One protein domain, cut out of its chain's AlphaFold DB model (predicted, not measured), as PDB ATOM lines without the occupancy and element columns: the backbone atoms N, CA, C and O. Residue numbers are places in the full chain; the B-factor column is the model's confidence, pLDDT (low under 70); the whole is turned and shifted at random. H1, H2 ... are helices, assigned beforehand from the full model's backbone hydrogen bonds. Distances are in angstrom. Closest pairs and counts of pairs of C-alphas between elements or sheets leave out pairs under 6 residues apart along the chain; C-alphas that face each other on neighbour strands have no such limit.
ATOM      1  N   THR A  53     100.415  96.361 122.509       73.44
ATOM      2  CA  THR A  53      99.634  96.446 121.259       73.44
ATOM      3  C   THR A  53     100.251  97.373 120.213       73.44
ATOM      4  O   THR A  53      99.867  97.320 119.046       73.44
ATOM      5  N   MET A  54     101.199  98.225 120.612       63.38
ATOM      6  CA  MET A  54     101.778  99.256 119.745       63.38
ATOM      7  C   MET A  54     102.916  98.727 118.863       63.38
ATOM      8  O   MET A  54     103.103  99.217 117.753       63.38
ATOM      9  N   ASN A  55     103.643  97.701 119.316       58.53
ATOM     10  CA  ASN A  55     104.850  97.228 118.632       58.53
ATOM     11  C   ASN A  55     104.560  96.454 117.336       58.53
ATOM     12  O   ASN A  55     105.421  96.339 116.474       58.53
ATOM     13  N   SER A  56     103.354  95.907 117.171       57.84
ATOM     14  CA  SER A  56     103.083  94.940 116.102       57.84
ATOM     15  C   SER A  56     102.818  95.564 114.731       57.84
ATOM     16  O   SER A  56     102.851  94.829 113.749       57.84
ATOM     17  N   GLY A  57     102.543  96.875 114.631       58.25
ATOM     18  CA  GLY A  57     102.258  97.613 113.382       58.25
ATOM     19  C   GLY A  57     101.033  97.141 112.564       58.25
ATOM     20  O   GLY A  57     100.431  97.934 111.847       58.25
ATOM     21  N   ASN A  58     100.622  95.878 112.705       66.38
ATOM     22  CA  ASN A  58      99.533  95.207 112.015       66.38
ATOM     23  C   ASN A  58      98.648  94.453 113.030       66.38
ATOM     24  O   ASN A  58      99.128  93.646 113.829       66.38
ATOM     25  N   LEU A  59      97.336  94.692 112.965       72.50
ATOM     26  CA  LEU A  59      96.326  94.049 113.815       72.50
ATOM     27  C   LEU A  59      96.217  92.537 113.565       72.50
ATOM     28  O   LEU A  59      95.820  91.792 114.460       72.50
ATOM     29  N   GLU A  60      96.586  92.069 112.371       74.69
ATOM     30  CA  GLU A  60      96.535  90.646 112.021       74.69
ATOM     31  C   GLU A  60      97.588  89.828 112.781       74.69
ATOM     32  O   GLU A  60      97.280  88.742 113.266       74.69
ATOM     33  N   LEU A  61      98.794  90.377 112.959       72.88
ATOM     34  CA  LEU A  61      99.899  89.733 113.681       72.88
ATOM     35  C   LEU A  61      99.607  89.617 115.186       72.88
ATOM     36  O   LEU A  61      99.951  88.636 115.844       72.88
ATOM     37  N   LEU A  62      98.918  90.616 115.738       79.06
ATOM     38  CA  LEU A  62      98.422  90.554 117.107       79.06
ATOM     39  C   LEU A  62      97.377  89.432 117.241       79.06
ATOM     40  O   LEU A  62      97.425  88.639 118.178       79.06
ATOM     41  N   ASN A  63      96.460  89.324 116.273       82.50
ATOM     42  CA  ASN A  63      95.438  88.282 116.264       82.50
ATOM     43  C   ASN A  63      96.036  86.866 116.153       82.50
ATOM     44  O   ASN A  63      95.530  85.963 116.815       82.50
ATOM     45  N   THR A  64      97.127  86.661 115.403       80.44
ATOM     46  CA  THR A  64      97.815  85.355 115.372       80.44
ATOM     47  C   THR A  64      98.390  84.980 116.738       80.44
ATOM     48  O   THR A  64      98.218  83.850 117.178       80.44
ATOM     49  N   VAL A  65      98.959  85.936 117.482       83.19
ATOM     50  CA  VAL A  65      99.446  85.675 118.852       83.19
ATOM     51  C   VAL A  65      98.310  85.289 119.797       83.19
ATOM     52  O   VAL A  65      98.470  84.388 120.616       83.19
ATOM     53  N   PHE A  66      97.141  85.919 119.668       83.81
ATOM     54  CA  PHE A  66      95.962  85.546 120.454       83.81
ATOM     55  C   PHE A  66      95.403  84.159 120.101       83.81
ATOM     56  O   PHE A  66      94.785  83.532 120.959       83.81
ATOM     57  N   GLN A  67      95.593  83.686 118.866       85.69
ATOM     58  CA  GLN A  67      95.163  82.353 118.432       85.69
ATOM     59  C   GLN A  67      96.147  81.254 118.850       85.69
ATOM     60  O   GLN A  67      95.713  80.170 119.235       85.69
ATOM     61  N   ASP A  68      97.448  81.542 118.800       84.88
ATOM     62  CA  ASP A  68      98.513  80.565 119.047       84.88
ATOM     63  C   ASP A  68      98.866  80.406 120.535       84.88
ATOM     64  O   ASP A  68      99.499  79.423 120.931       84.88
ATOM     65  N   ALA A  69      98.484  81.364 121.382       83.81
ATOM     66  CA  ALA A  69      98.841  81.336 122.791       83.81
ATOM     67  C   ALA A  69      98.063  80.259 123.580       83.81
ATOM     68  O   ALA A  69      96.830  80.273 123.611       83.81
ATOM     69  N   PRO A  70      98.758  79.366 124.313       81.19
ATOM     70  CA  PRO A  70      98.117  78.329 125.122       81.19
ATOM     71  C   PRO A  70      97.568  78.859 126.455       81.19
ATOM     72  O   PRO A  70      96.713  78.216 127.067       81.19
ATOM     73  N   SER A  71      98.043  80.017 126.927       84.38
ATOM     74  CA  SER A  71      97.571  80.641 128.163       84.38
ATOM     75  C   SER A  71      97.560  82.175 128.080       84.38
ATOM     76  O   SER A  71      98.376  82.750 127.358       84.38
ATOM     77  N   PRO A  72      96.692  82.871 128.848       77.31
ATOM     78  CA  PRO A  72      96.620  84.336 128.853       77.31
ATOM     79  C   PRO A  72      97.928  85.045 129.232       77.31
ATOM     80  O   PRO A  72      98.168  86.172 128.811       77.31
ATOM     81  N   TRP A  73      98.776  84.380 130.013       80.62
ATOM     82  CA  TRP A  73     100.067  84.900 130.466       80.62
ATOM     83  C   TRP A  73     101.140  84.787 129.380       80.62
ATOM     84  O   TRP A  73     102.000  85.661 129.251       80.62
ATOM     85  N   ASP A  74     101.063  83.738 128.559       82.88
ATOM     86  CA  ASP A  74     101.986  83.536 127.444       82.88
ATOM     87  C   ASP A  74     101.764  84.569 126.335       82.88
ATOM     88  O   ASP A  74     102.728  84.972 125.689       82.88
ATOM     89  N   ILE A  75     100.529  85.070 126.179       84.06
ATOM     90  CA  ILE A  75     100.183  86.140 125.226       84.06
ATOM     91  C   ILE A  75     101.052  87.372 125.463       84.06
ATOM     92  O   ILE A  75     101.589  87.931 124.508       84.06
ATOM     93  N   VAL A  76     101.215  87.780 126.727       83.75
ATOM     94  CA  VAL A  76     102.028  88.948 127.072       83.75
ATOM     95  C   VAL A  76     103.449  88.711 126.583       83.75
ATOM     96  O   VAL A  76     103.927  89.452 125.739       83.75
ATOM     97  N   THR A  77     104.088  87.611 126.975       81.06
ATOM     98  CA  THR A  77     105.475  87.320 126.567       81.06
ATOM     99  C   THR A  77     105.646  87.165 125.048       81.06
ATOM    100  O   THR A  77     106.678  87.553 124.499       81.06
ATOM    101  N   MET A  78     104.660  86.593 124.353       80.50
ATOM    102  CA  MET A  78     104.683  86.418 122.897       80.50
ATOM    103  C   MET A  78     104.543  87.749 122.152       80.50
ATOM    104  O   MET A  78     105.261  87.965 121.176       80.50
ATOM    105  N   ALA A  79     103.695  88.662 122.633       80.56
ATOM    106  CA  ALA A  79     103.499  89.976 122.024       80.56
ATOM    107  C   ALA A  79     104.786  90.820 122.014       80.56
ATOM    108  O   ALA A  79     105.061  91.508 121.035       80.56
ATOM    109  N   TRP A  80     105.629  90.696 123.046       75.75
ATOM    110  CA  TRP A  80     106.934  91.372 123.114       75.75
ATOM    111  C   TRP A  80     107.953  90.879 122.075       75.75
ATOM    112  O   TRP A  80     108.910  91.585 121.774       75.75
ATOM    113  N   LYS A  81     107.790  89.664 121.539       79.06
ATOM    114  CA  LYS A  81     108.723  89.065 120.566       79.06
ATOM    115  C   LYS A  81     108.345  89.351 119.114       79.06
ATOM    116  O   LYS A  81     109.045  88.896 118.210       79.06
ATOM    117  N   LEU A  82     107.236  90.051 118.882       73.94
ATOM    118  CA  LEU A  82     106.779  90.371 117.538       73.94
ATOM    119  C   LEU A  82     107.735  91.375 116.875       73.94
ATOM    120  O   LEU A  82     108.076  92.385 117.495       73.94
ATOM    121  N   PRO A  83     108.171  91.123 115.627       69.12
ATOM    122  CA  PRO A  83     108.958  92.097 114.889       69.12
ATOM    123  C   PRO A  83     108.112  93.350 114.639       69.12
ATOM    124  O   PRO A  83     106.912  93.243 114.371       69.12
ATOM    125  N   GLU A  84     108.728  94.532 114.725       69.44
ATOM    126  CA  GLU A  84     108.041  95.785 114.406       69.44
ATOM    127  C   GLU A  84     107.499  95.711 112.979       69.44
ATOM    128  O   GLU A  84     108.231  95.366 112.048       69.44
ATOM    129  N   GLY A  85     106.202  95.983 112.815       64.81
ATOM    130  CA  GLY A  85     105.492  95.710 111.562       64.81
ATOM    131  C   GLY A  85     106.137  96.355 110.329       64.81
ATOM    132  O   GLY A  85     106.107  95.773 109.248       64.81
ATOM    133  N   GLU A  86     106.787  97.509 110.496       61.00
ATOM    134  CA  GLU A  86     107.496  98.213 109.422       61.00
ATOM    135  C   GLU A  86     108.813  97.511 109.037       61.00
ATOM    136  O   GLU A  86     109.073  97.278 107.856       61.00
ATOM    137  N   LEU A  87     109.586  97.046 110.025       62.47
ATOM    138  CA  LEU A  87     110.836  96.303 109.811       62.47
ATOM    139  C   LEU A  87     110.588  94.900 109.231       62.47
ATOM    140  O   LEU A  87     111.377  94.408 108.419       62.47
ATOM    141  N   ALA A  88     109.489  94.250 109.627       65.25
ATOM    142  CA  ALA A  88     109.095  92.938 109.114       65.25
ATOM    143  C   ALA A  88     108.691  92.996 107.631       65.25
ATOM    144  O   ALA A  88     109.102  92.145 106.836       65.25
ATOM    145  N   ASP A  89     107.916  94.015 107.249       64.81
ATOM    146  CA  ASP A  89     107.483  94.220 105.868       64.81
ATOM    147  C   ASP A  89     108.649  94.650 104.962       64.81
ATOM    148  O   ASP A  89     108.787  94.152 103.844       64.81
ATOM    149  N   GLU A  90     109.551  95.516 105.438       66.81
ATOM    150  CA  GLU A  90     110.791  95.839 104.716       66.81
ATOM    151  C   GLU A  90     111.689  94.612 104.516       66.81
ATOM    152  O   GLU A  90     112.180  94.374 103.409       66.81
ATOM    153  N   GLY A  91     111.876  93.787 105.552       69.94
ATOM    154  CA  GLY A  91     112.662  92.555 105.470       69.94
ATOM    155  C   GLY A  91     112.115  91.569 104.433       69.94
ATOM    156  O   GLY A  91     112.864  91.079 103.584       69.94
ATOM    157  N   ASN A  92     110.801  91.337 104.441       72.06
ATOM    158  CA  ASN A  92     110.149  90.398 103.527       72.06
ATOM    159  C   ASN A  92     110.124  90.912 102.071       72.06
ATOM    160  O   ASN A  92     110.352  90.147 101.124       72.06
ATOM    161  N   ARG A  93     109.936  92.227 101.870       74.50
ATOM    162  CA  ARG A  93     110.074  92.882 100.555       74.50
ATOM    163  C   ARG A  93     111.493  92.741 100.003       74.50
ATOM    164  O   ARG A  93     111.664  92.372  98.840       74.50
ATOM    165  N   ASN A  94     112.507  92.963 100.839       80.62
ATOM    166  CA  ASN A  94     113.915  92.854 100.455       80.62
ATOM    167  C   ASN A  94     114.324  91.411 100.115       80.62
ATOM    168  O   ASN A  94     115.067  91.184  99.156       80.62
ATOM    169  N   GLU A  95     113.821  90.417 100.851       82.56
ATOM    170  CA  GLU A  95     114.082  89.003 100.565       82.56
ATOM    171  C   GLU A  95     113.402  88.543  99.264       82.56
ATOM    172  O   GLU A  95     114.011  87.856  98.439       82.56
ATOM    173  N   SER A  96     112.164  88.989  99.033       80.25
ATOM    174  CA  SER A  96     111.423  88.730  97.794       80.25
ATOM    175  C   SER A  96     112.106  89.361  96.575       80.25
ATOM    176  O   SER A  96     112.229  88.716  95.530       80.25
ATOM    177  N   ALA A  97     112.622  90.586  96.717       83.81
ATOM    178  CA  ALA A  97     113.391  91.265  95.679       83.81
ATOM    179  C   ALA A  97     114.702  90.529  95.358       83.81
ATOM    180  O   ALA A  97     115.008  90.321  94.184       83.81
ATOM    181  N   LYS A  98     115.443  90.056  96.373       88.38
ATOM    182  CA  LYS A  98     116.656  89.245  96.164       88.38
ATOM    183  C   LYS A  98     116.362  87.950  95.409       88.38
ATOM    184  O   LYS A  98     117.026  87.677  94.413       88.38
ATOM    185  N   LYS A  99     115.328  87.202  95.815       89.38
ATOM    186  CA  LYS A  99     114.913  85.965  95.125       89.38
ATOM    187  C   LYS A  99     114.503  86.228  93.673       89.38
ATOM    188  O   LYS A  99     114.818  85.429  92.792       89.38
ATOM    189  N   ALA A 100     113.829  87.346  93.399       86.94
ATOM    190  CA  ALA A 100     113.472  87.741  92.039       86.94
ATOM    191  C   ALA A 100     114.708  88.081  91.185       86.94
ATOM    192  O   ALA A 100     114.809  87.613  90.052       86.94
ATOM    193  N   VAL A 101     115.664  88.842  91.733       86.69
ATOM    194  CA  VAL A 101     116.928  89.194  91.059       86.69
ATOM    195  C   VAL A 101     117.772  87.953  90.779       86.69
ATOM    196  O   VAL A 101     118.289  87.806  89.676       86.69
ATOM    197  N   GLU A 102     117.870  87.029  91.729       89.12
ATOM    198  CA  GLU A 102     118.620  85.782  91.562       89.12
ATOM    199  C   GLU A 102     118.003  84.889  90.478       89.12
ATOM    200  O   GLU A 102     118.710  84.369  89.613       89.12
ATOM    201  N   LYS A 103     116.668  84.813  90.431       86.81
ATOM    202  CA  LYS A 103     115.935  84.101  89.377       86.81
ATOM    203  C   LYS A 103     116.116  84.736  87.995       86.81
ATOM    204  O   LYS A 103     116.136  84.027  86.994       86.81
ATOM    205  N   ILE A 104     116.241  86.062  87.929       85.38
ATOM    206  CA  ILE A 104     116.579  86.786  86.696       85.38
ATOM    207  C   ILE A 104     118.028  86.482  86.300       85.38
ATOM    208  O   ILE A 104     118.273  86.124  85.153       85.38
ATOM    209  N   SER A 105     118.974  86.541  87.238       82.44
ATOM    210  CA  SER A 105     120.388  86.245  86.979       82.44
ATOM    211  C   SER A 105     120.601  84.822  86.455       82.44
ATOM    212  O   SER A 105     121.360  84.648  85.510       82.44
ATOM    213  N   GLN A 106     119.892  83.826  87.001       83.56
ATOM    214  CA  GLN A 106     119.915  82.434  86.521       83.56
ATOM    215  C   GLN A 106     119.213  82.212  85.174       83.56
ATOM    216  O   GLN A 106     119.299  81.131  84.605       83.56
ATOM    217  N   LYS A 107     118.445  83.189  84.681       83.81
ATOM    218  CA  LYS A 107     117.757  83.093  83.388       83.81
ATOM    219  C   LYS A 107     118.611  83.630  82.232       83.81
ATOM    220  O   LYS A 107     118.336  83.293  81.082       83.81
ATOM    221  N   TYR A 108     119.591  84.487  82.525       72.19
ATOM    222  CA  TYR A 108     120.432  85.170  81.532       72.19
ATOM    223  C   TYR A 108     121.907  84.718  81.539       72.19
ATOM    224  O   TYR A 108     122.697  85.251  80.761       72.19
ATOM    225  N   TRP A 109     122.249  83.733  82.368       53.09
ATOM    226  CA  TRP A 109     123.486  82.944  82.372       53.09
ATOM    227  C   TRP A 109     123.119  81.467  82.497       53.09
ATOM    228  O   TRP A 109     123.890  80.630  81.981       53.09
TER     229      TRP A 109
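What this domain is: This is residues 53 to 109 of the 109 residues of an uncharacterized protein of Xylaria hypoxylon (UniProt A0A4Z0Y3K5). A long straight helix, H3, makes an arm on a small head in which two short helices, H1 and H2, pack on each other; residues 90 to 109, of which 90 to 108 belong to H3, stick out from the head. The printed part has 57 residues with three named helices, in the order H1, H2, H3, and no named strand; its class is all helix. The whole is extended, with a radius of gyration of the C-alphas of 16.5 A and spans of 54 by 21 by 15 A, the arm making the length.

Where its parts are: H3, residues 85 to 108, runs 35.2 A from C-alpha 85 at (105.492, 95.710, 111.562) to C-alpha 108 at (120.432, 85.170, 81.532). H2 holds residues 72 to 79 and is 11.2 A long. H1 holds residues 59 to 68 and is 14.6 A long, beginning at C-alpha 59 at (96.326, 94.049, 113.815).

How they stand to each other: H3 touches no helix. H3 and H1 are apart, but only just, with their closest C-alphas 8.5 A from each other. H3 and H2 are apart too, though a tight link of 5 residues joins them. H1 and H2 touch, and their closest C-alphas, those of Phe 66 and Ile 75, are 6.4 A apart. They run opposite ways at a steep tilt of 45 degrees. In H1 and H3 every O i to N i+4 pair is within hydrogen-bond range; in H2 it is 2 of 4, and 4 of 5 O i to N i+3 pairs.

The domain as a whole: The C-alphas of Pro 72 and Trp 109, the two farthest apart, are 53.7 A from each other. Without residues 90 to 109, which stand free, the body spans 28 by 15 by 13 A. The printed part has no cut, and no link between its helices is long. Mean pLDDT of the printed part is 76.5; residues 54 to 58, residues 83 to 91 and Trp 109, the chain's last residue, are under 70.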